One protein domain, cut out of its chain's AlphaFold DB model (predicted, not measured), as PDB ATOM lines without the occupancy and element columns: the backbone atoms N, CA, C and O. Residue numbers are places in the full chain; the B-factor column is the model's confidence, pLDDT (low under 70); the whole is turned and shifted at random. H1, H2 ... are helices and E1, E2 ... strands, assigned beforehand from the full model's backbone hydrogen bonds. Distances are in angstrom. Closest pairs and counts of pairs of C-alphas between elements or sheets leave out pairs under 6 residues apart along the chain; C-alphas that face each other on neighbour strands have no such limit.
ATOM      1  N   ALA A  61     200.972 108.482 119.114       85.12
ATOM      2  CA  ALA A  61     200.431 108.461 120.470       85.12
ATOM      3  C   ALA A  61     200.338 109.868 121.087       85.12
ATOM      4  O   ALA A  61     199.360 110.180 121.764       85.12
ATOM      5  N   VAL A  62     201.333 110.723 120.831       83.94
ATOM      6  CA  VAL A  62     201.367 112.105 121.333       83.94
ATOM      7  C   VAL A  62     200.300 112.948 120.638       83.94
ATOM      8  O   VAL A  62     199.526 113.626 121.309       83.94
ATOM      9  N   VAL A  63     200.206 112.848 119.309       87.38
ATOM     10  CA  VAL A  63     199.217 113.598 118.519       87.38
ATOM     11  C   VAL A  63     197.791 113.242 118.932       87.38
ATOM     12  O   VAL A  63     196.986 114.141 119.144       87.38
ATOM     13  N   ARG A  64     197.489 111.954 119.145       90.00
ATOM     14  CA  ARG A  64     196.152 111.518 119.588       90.00
ATOM     15  C   ARG A  64     195.764 112.089 120.954       90.00
ATOM     16  O   ARG A  64     194.612 112.461 121.142       90.00
ATOM     17  N   ARG A  65     196.714 112.196 121.892       87.88
ATOM     18  CA  ARG A  65     196.464 112.839 123.196       87.88
ATOM     19  C   ARG A  65     196.157 114.325 123.038       87.88
ATOM     20  O   ARG A  65     195.252 114.832 123.689       87.88
ATOM     21  N   ILE A  66     196.902 115.019 122.179       88.81
ATOM     22  CA  ILE A  66     196.673 116.442 121.904       88.81
ATOM     23  C   ILE A  66     195.302 116.647 121.248       88.81
ATOM     24  O   ILE A  66     194.548 117.509 121.688       88.81
ATOM     25  N   GLU A  67     194.946 115.821 120.262       91.19
ATOM     26  CA  GLU A  67     193.642 115.855 119.588       91.19
ATOM     27  C   GLU A  67     192.471 115.693 120.574       91.19
ATOM     28  O   GLU A  67     191.477 116.416 120.498       91.19
ATOM     29  N   GLU A  68     192.600 114.775 121.533       91.06
ATOM     30  CA  GLU A  68     191.605 114.579 122.587       91.06
ATOM     31  C   GLU A  68     191.449 115.828 123.467       91.06
ATOM     32  O   GLU A  68     190.323 116.258 123.725       91.06
ATOM     33  N   MET A  69     192.559 116.461 123.869       90.00
ATOM     34  CA  MET A  69     192.519 117.709 124.642       90.00
ATOM     35  C   MET A  69     191.845 118.842 123.860       90.00
ATOM     36  O   MET A  69     190.974 119.514 124.404       90.00
ATOM     37  N   PHE A  70     192.181 119.015 122.576       90.56
ATOM     38  CA  PHE A  70     191.525 119.994 121.701       90.56
ATOM     39  C   PHE A  70     190.008 119.805 121.667       90.56
ATOM     40  O   PHE A  70     189.260 120.772 121.803       90.56
ATOM     41  N   ARG A  71     189.548 118.560 121.493       91.50
ATOM     42  CA  ARG A  71     188.118 118.243 121.414       91.50
ATOM     43  C   ARG A  71     187.388 118.603 122.707       91.50
ATOM     44  O   ARG A  71     186.315 119.194 122.650       91.50
ATOM     45  N   LEU A  72     187.974 118.263 123.853       88.31
ATOM     46  CA  LEU A  72     187.371 118.519 125.162       88.31
ATOM     47  C   LEU A  72     187.335 120.015 125.486       88.31
ATOM     48  O   LEU A  72     186.277 120.524 125.853       88.31
ATOM     49  N   VAL A  73     188.450 120.725 125.283       87.31
ATOM     50  CA  VAL A  73     188.525 122.180 125.491       87.31
ATOM     51  C   VAL A  73     187.520 122.904 124.596       87.31
ATOM     52  O   VAL A  73     186.747 123.718 125.093       87.31
ATOM     53  N   LYS A  74     187.452 122.542 123.307       88.75
ATOM     54  CA  LYS A  74     186.473 123.105 122.372       88.75
ATOM     55  C   LYS A  74     185.034 122.867 122.838       88.75
ATOM     56  O   LYS A  74     184.262 123.813 122.903       88.75
ATOM     57  N   SER A  75     184.697 121.638 123.233       86.44
ATOM     58  CA  SER A  75     183.337 121.312 123.682       86.44
ATOM     59  C   SER A  75     182.909 122.067 124.944       86.44
ATOM     60  O   SER A  75     181.723 122.329 125.120       86.44
ATOM     61  N   LYS A  76     183.849 122.410 125.837       81.19
ATOM     62  CA  LYS A  76     183.545 123.217 127.026       81.19
ATOM     63  C   LYS A  76     183.389 124.696 126.669       81.19
ATOM     64  O   LYS A  76     182.530 125.350 127.243       81.19
ATOM     65  N   ALA A  77     184.189 125.198 125.727       78.94
ATOM     66  CA  ALA A  77     184.065 126.565 125.230       78.94
ATOM     67  C   ALA A  77     182.706 126.795 124.547       78.94
ATOM     68  O   ALA A  77     182.016 127.735 124.910       78.94
ATOM     69  N   GLU A  78     182.282 125.890 123.658       80.50
ATOM     70  CA  GLU A  78     180.976 125.973 122.977       80.50
ATOM     71  C   GLU A  78     179.812 125.946 123.980       80.50
ATOM     72  O   GLU A  78     178.923 126.786 123.923       80.50
ATOM     73  N   LYS A  79     179.860 125.054 124.978       76.56
ATOM     74  CA  LYS A  79     178.846 125.020 126.044       76.56
ATOM     75  C   LYS A  79     178.765 126.318 126.841       76.56
ATOM     76  O   LYS A  79     177.677 126.696 127.232       76.56
ATOM     77  N   ALA A  80     179.895 126.977 127.093       68.12
ATOM     78  CA  ALA A  80     179.908 128.245 127.814       68.12
ATOM     79  C   ALA A  80     179.350 129.413 126.978       68.12
ATOM     80  O   ALA A  80     178.943 130.414 127.556       68.12
ATOM     81  N   GLU A  81     179.360 129.303 125.646       66.56
ATOM     82  CA  GLU A  81     178.792 130.299 124.726       66.56
ATOM     83  C   GLU A  81     177.285 130.091 124.495       66.56
ATOM     84  O   GLU A  81     176.570 131.068 124.302       66.56
ATOM     85  N   ASP A  82     176.804 128.843 124.556       65.88
ATOM     86  CA  ASP A  82     175.393 128.474 124.355       65.88
ATOM     87  C   ASP A  82     174.512 128.628 125.618       65.88
ATOM     88  O   ASP A  82     173.307 128.385 125.552       65.88
ATOM     89  N   MET A  83     175.084 128.992 126.771       63.78
ATOM     90  CA  MET A  83     174.336 129.210 128.019       63.78
ATOM     91  C   MET A  83     173.703 130.606 128.056       63.78
ATOM     92  O   MET A  83     174.400 131.600 127.845       63.78
ATOM     93  N   ASP A  84     172.414 130.692 128.391       57.94
ATOM     94  CA  ASP A  84     171.699 131.963 128.577       57.94
ATOM     95  C   ASP A  84     172.239 132.741 129.799       57.94
ATOM     96  O   ASP A  84     172.739 132.146 130.751       57.94
ATOM     97  N   GLU A  85     172.130 134.076 129.801       58.44
ATOM     98  CA  GLU A  85     172.696 134.951 130.853       58.44
ATOM     99  C   GLU A  85     172.227 134.576 132.279       58.44
ATOM    100  O   GLU A  85     173.024 134.615 133.212       58.44
ATOM    101  N   VAL A  97     184.436 130.382 140.484       58.66
ATOM    102  CA  VAL A  97     185.380 131.294 139.805       58.66
ATOM    103  C   VAL A  97     186.115 130.666 138.614       58.66
ATOM    104  O   VAL A  97     187.122 129.980 138.804       58.66
ATOM    105  N   LYS A  98     185.675 130.978 137.382       69.88
ATOM    106  CA  LYS A  98     186.364 130.574 136.141       69.88
ATOM    107  C   LYS A  98     187.894 130.697 136.311       69.88
ATOM    108  O   LYS A  98     188.377 131.803 136.591       69.88
ATOM    109  N   PRO A  99     188.659 129.599 136.158       79.44
ATOM    110  CA  PRO A  99     190.095 129.608 136.397       79.44
ATOM    111  C   PRO A  99     190.782 130.611 135.475       79.44
ATOM    112  O   PRO A  99     190.585 130.597 134.259       79.44
ATOM    113  N   ARG A 100     191.624 131.476 136.045       87.50
ATOM    114  CA  ARG A 100     192.405 132.441 135.263       87.50
ATOM    115  C   ARG A 100     193.641 131.765 134.693       87.50
ATOM    116  O   ARG A 100     194.569 131.426 135.427       87.50
ATOM    117  N   ILE A 101     193.654 131.592 133.377       91.06
ATOM    118  CA  ILE A 101     194.778 131.020 132.636       91.06
ATOM    119  C   ILE A 101     195.619 132.167 132.075       91.06
ATOM    120  O   ILE A 101     195.093 133.054 131.407       91.06
ATOM    121  N   ALA A 102     196.922 132.165 132.354       92.25
ATOM    122  CA  ALA A 102     197.841 133.153 131.796       92.25
ATOM    123  C   ALA A 102     197.995 132.969 130.275       92.25
ATOM    124  O   ALA A 102     198.146 131.838 129.799       92.25
ATOM    125  N   ASP A 103     198.019 134.075 129.525       92.50
ATOM    126  CA  ASP A 103     198.216 134.046 128.074       92.50
ATOM    127  C   ASP A 103     199.668 133.675 127.729       92.50
ATOM    128  O   ASP A 103     200.590 134.501 127.682       92.50
ATOM    129  N   LEU A 104     199.874 132.373 127.532       94.19
ATOM    130  CA  LEU A 104     201.154 131.816 127.120       94.19
ATOM    131  C   LEU A 104     201.527 132.253 125.700       94.19
ATOM    132  O   LEU A 104     202.714 132.374 125.416       94.19
ATOM    133  N   ILE A 105     200.551 132.463 124.814       93.81
ATOM    134  CA  ILE A 105     200.810 132.763 123.403       93.81
ATOM    135  C   ILE A 105     201.424 134.157 123.297       93.81
ATOM    136  O   ILE A 105     202.476 134.310 122.672       93.81
ATOM    137  N   ASP A 106     200.825 135.135 123.975       94.56
ATOM    138  CA  ASP A 106     201.336 136.505 124.030       94.56
ATOM    139  C   ASP A 106     202.708 136.567 124.720       94.56
ATOM    140  O   ASP A 106     203.677 137.106 124.186       94.56
ATOM    141  N   SER A 107     202.851 135.879 125.858       92.75
ATOM    142  CA  SER A 107     204.141 135.781 126.555       92.75
ATOM    143  C   SER A 107     205.234 135.174 125.659       92.75
ATOM    144  O   SER A 107     206.360 135.675 125.610       92.75
ATOM    145  N   ASN A 108     204.913 134.106 124.922       95.25
ATOM    146  CA  ASN A 108     205.856 133.432 124.033       95.25
ATOM    147  C   ASN A 108     206.213 134.282 122.806       95.25
ATOM    148  O   ASN A 108     207.342 134.190 122.328       95.25
ATOM    149  N   TYR A 109     205.299 135.126 122.319       94.88
ATOM    150  CA  TYR A 109     205.589 136.092 121.260       94.88
ATOM    151  C   TYR A 109     206.735 137.029 121.673       94.88
ATOM    152  O   TYR A 109     207.759 137.082 120.992       94.88
ATOM    153  N   TYR A 110     206.639 137.664 122.845       95.06
ATOM    154  CA  TYR A 110     207.702 138.544 123.348       95.06
ATOM    155  C   TYR A 110     209.017 137.811 123.634       95.06
ATOM    156  O   TYR A 110     210.101 138.350 123.402       95.06
ATOM    157  N   PHE A 111     208.947 136.566 124.108       93.75
ATOM    158  CA  PHE A 111     210.134 135.737 124.306       93.75
ATOM    159  C   PHE A 111     210.857 135.450 122.987       93.75
ATOM    160  O   PHE A 111     212.084 135.581 122.921       93.75
ATOM    161  N   LYS A 112     210.101 135.144 121.925       94.12
ATOM    162  CA  LYS A 112     210.648 134.891 120.586       94.12
ATOM    163  C   LYS A 112     211.336 136.115 119.998       94.12
ATOM    164  O   LYS A 112     212.403 135.955 119.410       94.12
ATOM    165  N   GLU A 113     210.799 137.314 120.220       93.69
ATOM    166  CA  GLU A 113     211.452 138.570 119.809       93.69
ATOM    167  C   GLU A 113     212.837 138.746 120.452       93.69
ATOM    168  O   GLU A 113     213.747 139.321 119.859       93.69
ATOM    169  N   CYS A 114     213.036 138.191 121.646       94.75
ATOM    170  CA  CYS A 114     214.320 138.214 122.338       94.75
ATOM    171  C   CYS A 114     215.213 136.992 122.029       94.75
ATOM    172  O   CYS A 114     216.277 136.836 122.633       94.75
ATOM    173  N   GLY A 115     214.807 136.124 121.096       92.44
ATOM    174  CA  GLY A 115     215.567 134.946 120.669       92.44
ATOM    175  C   GLY A 115     215.448 133.729 121.592       92.44
ATOM    176  O   GLY A 115     216.253 132.804 121.480       92.44
ATOM    177  N   PHE A 116     214.463 133.704 122.492       90.44
ATOM    178  CA  PHE A 116     214.153 132.551 123.342       90.44
ATOM    179  C   PHE A 116     212.672 132.156 123.242       90.44
ATOM    180  O   PHE A 116     211.903 132.770 122.519       90.44
ATOM    181  N   GLY A 117     212.255 131.086 123.919       90.25
ATOM    182  CA  GLY A 117     210.857 130.639 123.919       90.25
ATOM    183  C   GLY A 117     210.621 129.309 123.210       90.25
ATOM    184  O   GLY A 117     211.545 128.630 122.758       90.25
ATOM    185  N   LEU A 118     209.356 128.907 123.187       93.94
ATOM    186  CA  LEU A 118     208.913 127.639 122.629       93.94
ATOM    187  C   LEU A 118     208.634 127.767 121.124       93.94
ATOM    188  O   LEU A 118     208.127 128.804 120.680       93.94
ATOM    189  N   PRO A 119     208.883 126.705 120.336       93.75
ATOM    190  CA  PRO A 119     208.351 126.597 118.981       93.75
ATOM    191  C   PRO A 119     206.827 126.740 118.975       93.75
ATOM    192  O   PRO A 119     206.163 126.293 119.908       93.75
ATOM    193  N   ASP A 120     206.261 127.286 117.899       91.62
ATOM    194  CA  ASP A 120     204.823 127.592 117.841       91.62
ATOM    195  C   ASP A 120     203.951 126.353 118.070       91.62
ATOM    196  O   ASP A 120     203.032 126.379 118.884       91.62
ATOM    197  N   SER A 121     204.291 125.230 117.434       90.19
ATOM    198  CA  SER A 121     203.574 123.962 117.616       90.19
ATOM    199  C   SER A 121     203.580 123.475 119.069       90.19
ATOM    200  O   SER A 121     202.581 122.940 119.547       90.19
ATOM    201  N   GLU A 122     204.689 123.678 119.776       92.12
ATOM    202  CA  GLU A 122     204.841 123.309 121.181       92.12
ATOM    203  C   GLU A 122     204.085 124.287 122.088       92.12
ATOM    204  O   GLU A 122     203.377 123.855 122.992       92.12
ATOM    205  N   CYS A 123     204.162 125.588 121.798       94.62
ATOM    206  CA  CYS A 123     203.449 126.638 122.516       94.62
ATOM    207  C   CYS A 123     201.934 126.394 122.514       94.62
ATOM    208  O   CYS A 123     201.316 126.380 123.578       94.62
ATOM    209  N   TYR A 124     201.337 126.131 121.345       93.00
ATOM    210  CA  TYR A 124     199.902 125.843 121.252       93.00
ATOM    211  C   TYR A 124     199.525 124.556 121.991       93.00
ATOM    212  O   TYR A 124     198.533 124.532 122.718       93.00
ATOM    213  N   ALA A 125     200.327 123.495 121.857       92.75
ATOM    214  CA  ALA A 125     200.072 122.236 122.552       92.75
ATOM    215  C   ALA A 125     200.110 122.402 124.082       92.75
ATOM    216  O   ALA A 125     199.236 121.880 124.777       92.75
ATOM    217  N   VAL A 126     201.085 123.156 124.604       94.88
ATOM    218  CA  VAL A 126     201.178 123.473 126.036       94.88
ATOM    219  C   VAL A 126     199.995 124.334 126.467       94.88
ATOM    220  O   VAL A 126     199.364 124.017 127.469       94.88
ATOM    221  N   TYR A 127     199.635 125.364 125.701       94.50
ATOM    222  CA  TYR A 127     198.499 126.232 126.022       94.50
ATOM    223  C   TYR A 127     197.189 125.445 126.174       94.50
ATOM    224  O   TYR A 127     196.442 125.633 127.135       94.50
ATOM    225  N   ILE A 128     196.935 124.490 125.283       93.50
ATOM    226  CA  ILE A 128     195.748 123.627 125.359       93.50
ATOM    227  C   ILE A 128     195.831 122.673 126.544       93.50
ATOM    228  O   ILE A 128     194.819 122.428 127.195       93.50
ATOM    229  N   ALA A 129     197.019 122.160 126.863       94.00
ATOM    230  CA  ALA A 129     197.208 121.341 128.052       94.00
ATOM    231  C   ALA A 129     196.915 122.126 129.347       94.00
ATOM    232  O   ALA A 129     196.313 121.564 130.259       94.00
ATOM    233  N   LEU A 130     197.267 123.418 129.418       94.38
ATOM    234  CA  LEU A 130     196.914 124.291 130.548       94.38
ATOM    235  C   LEU A 130     195.401 124.510 130.646       94.38
ATOM    236  O   LEU A 130     194.842 124.420 131.735       94.38
ATOM    237  N   ASN A 131     194.731 124.726 129.511       91.94
ATOM    238  CA  ASN A 131     193.270 124.800 129.463       91.94
ATOM    239  C   ASN A 131     192.634 123.485 129.926       91.94
ATOM    240  O   ASN A 131     191.727 123.487 130.750       91.94
ATOM    241  N   MET A 132     193.153 122.346 129.469       91.38
ATOM    242  CA  MET A 132     192.676 121.037 129.907       91.38
ATOM    243  C   MET A 132     192.888 120.822 131.413       91.38
ATOM    244  O   MET A 132     192.026 120.242 132.070       91.38
ATOM    245  N   LEU A 133     194.013 121.285 131.966       91.69
ATOM    246  CA  LEU A 133     194.299 121.226 133.401       91.69
ATOM    247  C   LEU A 133     193.274 122.036 134.201       91.69
ATOM    248  O   LEU A 133     192.718 121.517 135.162       91.69
ATOM    249  N   ALA A 134     192.973 123.254 133.750       89.88
ATOM    250  CA  ALA A 134     191.970 124.124 134.358       89.88
ATOM    251  C   ALA A 134     190.548 123.536 134.315       89.88
ATOM    252  O   ALA A 134     189.706 123.867 135.140       89.88
ATOM    253  N   ILE A 135     190.265 122.653 133.352       87.62
ATOM    254  CA  ILE A 135     188.984 121.944 133.260       87.62
ATOM    255  C   ILE A 135     188.925 120.742 134.206       87.62
ATOM    256  O   ILE A 135     187.849 120.424 134.705       87.62
ATOM    257  N   LYS A 136     190.043 120.032 134.387       87.94
ATOM    258  CA  LYS A 136     190.082 118.764 135.130       87.94
ATOM    259  C   LYS A 136     190.281 118.938 136.629       87.94
ATOM    260  O   LYS A 136     189.797 118.106 137.387       87.94
ATOM    261  N   GLU A 137     191.036 119.952 137.033       88.19
ATOM    262  CA  GLU A 137     191.444 120.152 138.420       88.19
ATOM    263  C   GLU A 137     190.785 121.410 139.008       88.19
ATOM    264  O   GLU A 137     190.637 122.401 138.292       88.19
ATOM    265  N   PRO A 138     190.434 121.416 140.310       86.94
ATOM    266  CA  PRO A 138     189.875 122.584 140.994       86.94
ATOM    267  C   PRO A 138     190.973 123.622 141.285       86.94
ATOM    268  O   PRO A 138     191.468 123.764 142.409       86.94
ATOM    269  N   VAL A 139     191.393 124.333 140.241       89.00
ATOM    270  CA  VAL A 139     192.410 125.391 140.286       89.00
ATOM    271  C   VAL A 139     191.777 126.758 140.057       89.00
ATOM    272  O   VAL A 139     190.803 126.877 139.327       89.00
ATOM    273  N   SER A 140     192.328 127.796 140.678       88.62
ATOM    274  CA  SER A 140     191.882 129.188 140.529       88.62
ATOM    275  C   SER A 140     192.744 129.968 139.535       88.62
ATOM    276  O   SER A 140     192.236 130.800 138.780       88.62
ATOM    277  N   THR A 141     194.046 129.682 139.492       91.06
ATOM    278  CA  THR A 141     194.993 130.275 138.542       91.06
ATOM    279  C   THR A 141     195.886 129.204 137.929       91.06
ATOM    280  O   THR A 141     196.235 128.219 138.582       91.06
ATOM    281  N   VAL A 142     196.240 129.380 136.654       94.81
ATOM    282  CA  VAL A 142     197.138 128.480 135.921       94.81
ATOM    283  C   VAL A 142     198.112 129.292 135.079       94.81
ATOM    284  O   VAL A 142     197.704 130.078 134.221       94.81
ATOM    285  N   ARG A 143     199.410 129.064 135.272       95.00
ATOM    286  CA  ARG A 143     200.474 129.690 134.483       95.00
ATOM    287  C   ARG A 143     201.528 128.667 134.080       95.00
ATOM    288  O   ARG A 143     201.821 127.711 134.796       95.00
ATOM    289  N   PHE A 144     202.112 128.865 132.904       96.44
ATOM    290  CA  PHE A 144     203.263 128.081 132.480       96.44
ATOM    291  C   PHE A 144     204.527 128.584 133.178       96.44
ATOM    292  O   PHE A 144     204.898 129.746 133.024       96.44
ATOM    293  N   PHE A 145     205.197 127.700 133.915       95.69
ATOM    294  CA  PHE A 145     206.482 128.008 134.533       95.69
ATOM    295  C   PHE A 145     207.619 127.851 133.522       95.69
ATOM    296  O   PHE A 145     208.450 128.742 133.361       95.69
ATOM    297  N   GLY A 146     207.660 126.711 132.826       94.69
ATOM    298  CA  GLY A 146     208.723 126.432 131.869       94.69
ATOM    299  C   GLY A 146     208.894 124.958 131.523       94.69
ATOM    300  O   GLY A 146     208.107 124.089 131.912       94.69
ATOM    301  N   LYS A 147     209.966 124.686 130.778       95.31
ATOM    302  CA  LYS A 147     210.368 123.351 130.334       95.31
ATOM    303  C   LYS A 147     211.722 122.985 130.926       95.31
ATOM    304  O   LYS A 147     212.677 123.750 130.821       95.31
ATOM    305  N   ILE A 148     211.811 121.794 131.507       96.38
ATOM    306  CA  ILE A 148     213.044 121.233 132.059       96.38
ATOM    307  C   ILE A 148     213.470 120.063 131.176       96.38
ATOM    308  O   ILE A 148     212.719 119.102 130.995       96.38
ATOM    309  N   TYR A 149     214.683 120.137 130.635       95.56
ATOM    310  CA  TYR A 149     215.256 119.052 129.847       95.56
ATOM    311  C   TYR A 149     215.824 117.975 130.767       95.56
ATOM    312  O   TYR A 149     216.656 118.260 131.630       95.56
ATOM    313  N   GLY A 150     215.369 116.740 130.587       95.25
ATOM    314  CA  GLY A 150     215.893 115.581 131.299       95.25
ATOM    315  C   GLY A 150     216.733 114.692 130.389       95.25
ATOM    316  O   GLY A 150     216.758 114.841 129.171       95.25
ATOM    317  N   THR A 151     217.426 113.723 130.987       94.69
ATOM    318  CA  THR A 151     218.271 112.772 130.245       94.69
ATOM    319  C   THR A 151     217.474 111.683 129.529       94.69
ATOM    320  O   THR A 151     217.987 111.062 128.602       94.69
ATOM    321  N   LYS A 152     216.250 111.406 129.993       93.12
ATOM    322  CA  LYS A 152     215.336 110.420 129.398       93.12
ATOM    323  C   LYS A 152     214.152 111.099 128.724       93.12
ATOM    324  O   LYS A 152     213.841 110.780 127.590       93.12
ATOM    325  N   GLU A 153     213.521 112.029 129.435       91.56
ATOM    326  CA  GLU A 153     212.311 112.729 129.013       91.56
ATOM    327  C   GLU A 153     212.368 114.188 129.471       91.56
ATOM    328  O   GLU A 153     213.082 114.521 130.420       91.56
ATOM    329  N   ASN A 154     211.595 115.047 128.809       93.56
ATOM    330  CA  ASN A 154     211.458 116.459 129.162       93.56
ATOM    331  C   ASN A 154     210.201 116.684 130.006       93.56
ATOM    332  O   ASN A 154     209.192 116.005 129.823       93.56
ATOM    333  N   TYR A 155     210.241 117.686 130.879       95.31
ATOM    334  CA  TYR A 155     209.148 118.021 131.785       95.31
ATOM    335  C   TYR A 155     208.606 119.410 131.475       95.31
ATOM    336  O   TYR A 155     209.369 120.372 131.401       95.31
ATOM    337  N   TYR A 156     207.289 119.512 131.332       95.50
ATOM    338  CA  TYR A 156     206.569 120.778 131.245       95.50
ATOM    339  C   TYR A 156     205.957 121.069 132.607       95.50
ATOM    340  O   TYR A 156     205.264 120.214 133.159       95.50
ATOM    341  N   VAL A 157     206.238 122.247 133.154       96.69
ATOM    342  CA  VAL A 157     205.817 122.625 134.504       96.69
ATOM    343  C   VAL A 157     204.767 123.726 134.410       96.69
ATOM    344  O   VAL A 157     205.006 124.776 133.810       96.69
ATOM    345  N   ALA A 158     203.610 123.472 135.017       96.12
ATOM    346  CA  ALA A 158     202.569 124.460 135.250       96.12
ATOM    347  C   ALA A 158     202.550 124.807 136.740       96.12
ATOM    348  O   ALA A 158     202.590 123.911 137.584       96.12
ATOM    349  N   GLU A 159     202.505 126.095 137.048       94.88
ATOM    350  CA  GLU A 159     202.236 126.588 138.394       94.88
ATOM    351  C   GLU A 159     200.743 126.906 138.507       94.88
ATOM    352  O   GLU A 159     200.154 127.499 137.596       94.88
ATOM    353  N   THR A 160     200.121 126.460 139.596       93.88
ATOM    354  CA  THR A 160     198.692 126.653 139.832       93.88
ATOM    355  C   THR A 160     198.411 126.993 141.286       93.88
ATOM    356  O   THR A 160     199.096 126.517 142.196       93.88
ATOM    357  N   GLU A 161     197.371 127.787 141.504       91.00
ATOM    358  CA  GLU A 161     196.755 127.956 142.818       91.00
ATOM    359  C   GLU A 161     195.464 127.142 142.867       91.00
ATOM    360  O   GLU A 161     194.747 127.021 141.872       91.00
ATOM    361  N   LEU A 162     195.168 126.546 144.021       87.88
ATOM    362  CA  LEU A 162     193.930 125.793 144.222       87.88
ATOM    363  C   LEU A 162     192.759 126.750 144.464       87.88
ATOM    364  O   LEU A 162     192.955 127.905 144.856       87.88
ATOM    365  N   THR A 163     191.534 126.273 144.256       85.94
ATOM    366  CA  THR A 163     190.350 126.973 144.768       85.94
ATOM    367  C   THR A 163     190.359 126.985 146.299       85.94
ATOM    368  O   THR A 163     190.963 126.120 146.943       85.94
ATOM    369  N   LEU A 164     189.694 127.979 146.898       82.44
ATOM    370  CA  LEU A 164     189.629 128.123 148.358       82.44
ATOM    371  C   LEU A 164     189.016 126.881 149.019       82.44
ATOM    372  O   LEU A 164     189.523 126.404 150.031       82.44
ATOM    373  N   GLU A 165     187.988 126.301 148.401       81.94
ATOM    374  CA  GLU A 165     187.325 125.093 148.897       81.94
ATOM    375  C   GLU A 165     188.249 123.874 148.945       81.94
ATOM    376  O   GLU A 165     188.307 123.163 149.957       81.94
ATOM    377  N   GLU A 166     189.000 123.632 147.868       83.19
ATOM    378  CA  GLU A 166     189.931 122.508 147.807       83.19
ATOM    379  C   GLU A 166     191.125 122.731 148.747       83.19
ATOM    380  O   GLU A 166     191.593 121.794 149.407       83.19
ATOM    381  N   LEU A 167     191.595 123.975 148.872       83.69
ATOM    382  CA  LEU A 167     192.632 124.340 149.833       83.69
ATOM    383  C   LEU A 167     192.177 124.043 151.273       83.69
ATOM    384  O   LEU A 167     192.884 123.348 152.010       83.69
ATOM    385  N   ASP A 168     190.973 124.476 151.651       82.94
ATOM    386  CA  ASP A 168     190.392 124.241 152.976       82.94
ATOM    387  C   ASP A 168     190.173 122.753 153.259       82.94
ATOM    388  O   ASP A 168     190.384 122.271 154.379       82.94
ATOM    389  N   ARG A 169     189.755 121.978 152.253       84.38
ATOM    390  CA  ARG A 169     189.649 120.519 152.366       84.38
ATOM    391  C   ARG A 169     191.004 119.892 152.703       84.38
ATOM    392  O   ARG A 169     191.086 119.078 153.625       84.38
ATOM    393  N   ARG A 170     192.073 120.288 152.007       83.81
ATOM    394  CA  ARG A 170     193.425 119.737 152.213       83.81
ATOM    395  C   ARG A 170     194.041 120.150 153.545       83.81
ATOM    396  O   ARG A 170     194.696 119.325 154.183       83.81
ATOM    397  N   ILE A 171     193.829 121.392 153.980       83.44
ATOM    398  CA  ILE A 171     194.303 121.879 155.284       83.44
ATOM    399  C   ILE A 171     193.621 121.105 156.411       83.44
ATOM    400  O   ILE A 171     194.304 120.614 157.310       83.44
ATOM    401  N   ARG A 172     192.296 120.914 156.329       76.12
ATOM    402  CA  ARG A 172     191.551 120.127 157.319       76.12
ATOM    403  C   ARG A 172     192.092 118.707 157.417       76.12
ATOM    404  O   ARG A 172     192.415 118.285 158.514       76.12
ATOM    405  N   VAL A 173     192.283 118.001 156.303       71.69
ATOM    406  CA  VAL A 173     192.816 116.622 156.312       71.69
ATOM    407  C   VAL A 173     194.211 116.528 156.952       71.69
ATOM    408  O   VAL A 173     194.485 115.569 157.673       71.69
ATOM    409  N   LYS A 174     195.077 117.527 156.738       64.44
ATOM    410  CA  LYS A 174     196.418 117.576 157.345       64.44
ATOM    411  C   LYS A 174     196.416 117.893 158.841       64.44
ATOM    412  O   LYS A 174     197.375 117.539 159.505       64.44
ATOM    413  N   ALA A 175     195.375 118.535 159.368       59.34
ATOM    414  CA  ALA A 175     195.277 118.868 160.791       59.34
ATOM    415  C   ALA A 175     194.874 117.674 161.685       59.34
ATOM    416  O   ALA A 175     194.953 117.780 162.906       59.34
ATOM    417  N   TRP A 176     194.440 116.552 161.095       51.09
ATOM    418  CA  TRP A 176     194.029 115.331 161.810       51.09
ATOM    419  C   TRP A 176     195.077 114.202 161.780       51.09
ATOM    420  O   TRP A 176     194.768 113.085 162.194       51.09
TER     421      TRP A 176
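Overview. This is residues 61 to 85 and 97 to 176 of the 177 residues of an uncharacterized protein of Bombyx mori (UniProt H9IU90). Helix H3 is the core, with the hairpin of strands E1 and E2 packed on one side and helix H1 crossing it steeply on the opposite side; H2 makes a helical hairpin with H3. Residues 77 to 85, the hairpin tip 149 to 154, and residues 168 to 176, mostly H4, stick out. The printed part has 105 residues, with four named helices and two named strands in the order H1, H2, H3, E1, E2, H4 along the chain, a mixed class of helices and strands with one antiparallel sheet, E1 - E2. The whole is loose, radius of gyration of the C-alphas 16.3 A, spanning 47 by 41 by 31 A.

Along the chain. H1, residues 61 to 81, begins at C-alpha (200.431, 108.461, 120.470) and is 31.0 A long. H2 is residues 104 to 113, and H3 residues 120 to 136, 24.4 A. E1, residues 139 to 148, spans 22.6 A and bends by 51 degrees at residue 143; E2, residues 155 to 162, spans 21.1 A. H4, residues 164 to 175, ends at C-alpha (195.277, 118.868, 160.791).

Arrangement. H1 touches H3 with residues 66 to 73 alone, at a steep tilt of 58 degrees; their closest C-alphas, Val 73 and Met 132, are 6.2 A apart. H2 and H3 touch at a shallow tilt of 24 degrees, opposite ways, closest at C-alphas Leu 104 and Tyr 127, 6.3 A. E1 and E2 have N 143 and O 159 within hydrogen-bond range at 2.9 A. In the four helices every O i to N i+4 pair is within hydrogen-bond range.

Size, cuts and confidence. Residues 86 to 96 are not printed; C-alphas 85 and 97 are 15.9 A apart across the cut. Confidence is under 70 at residues 80 to 85, 97 to 98 and 174 to 176.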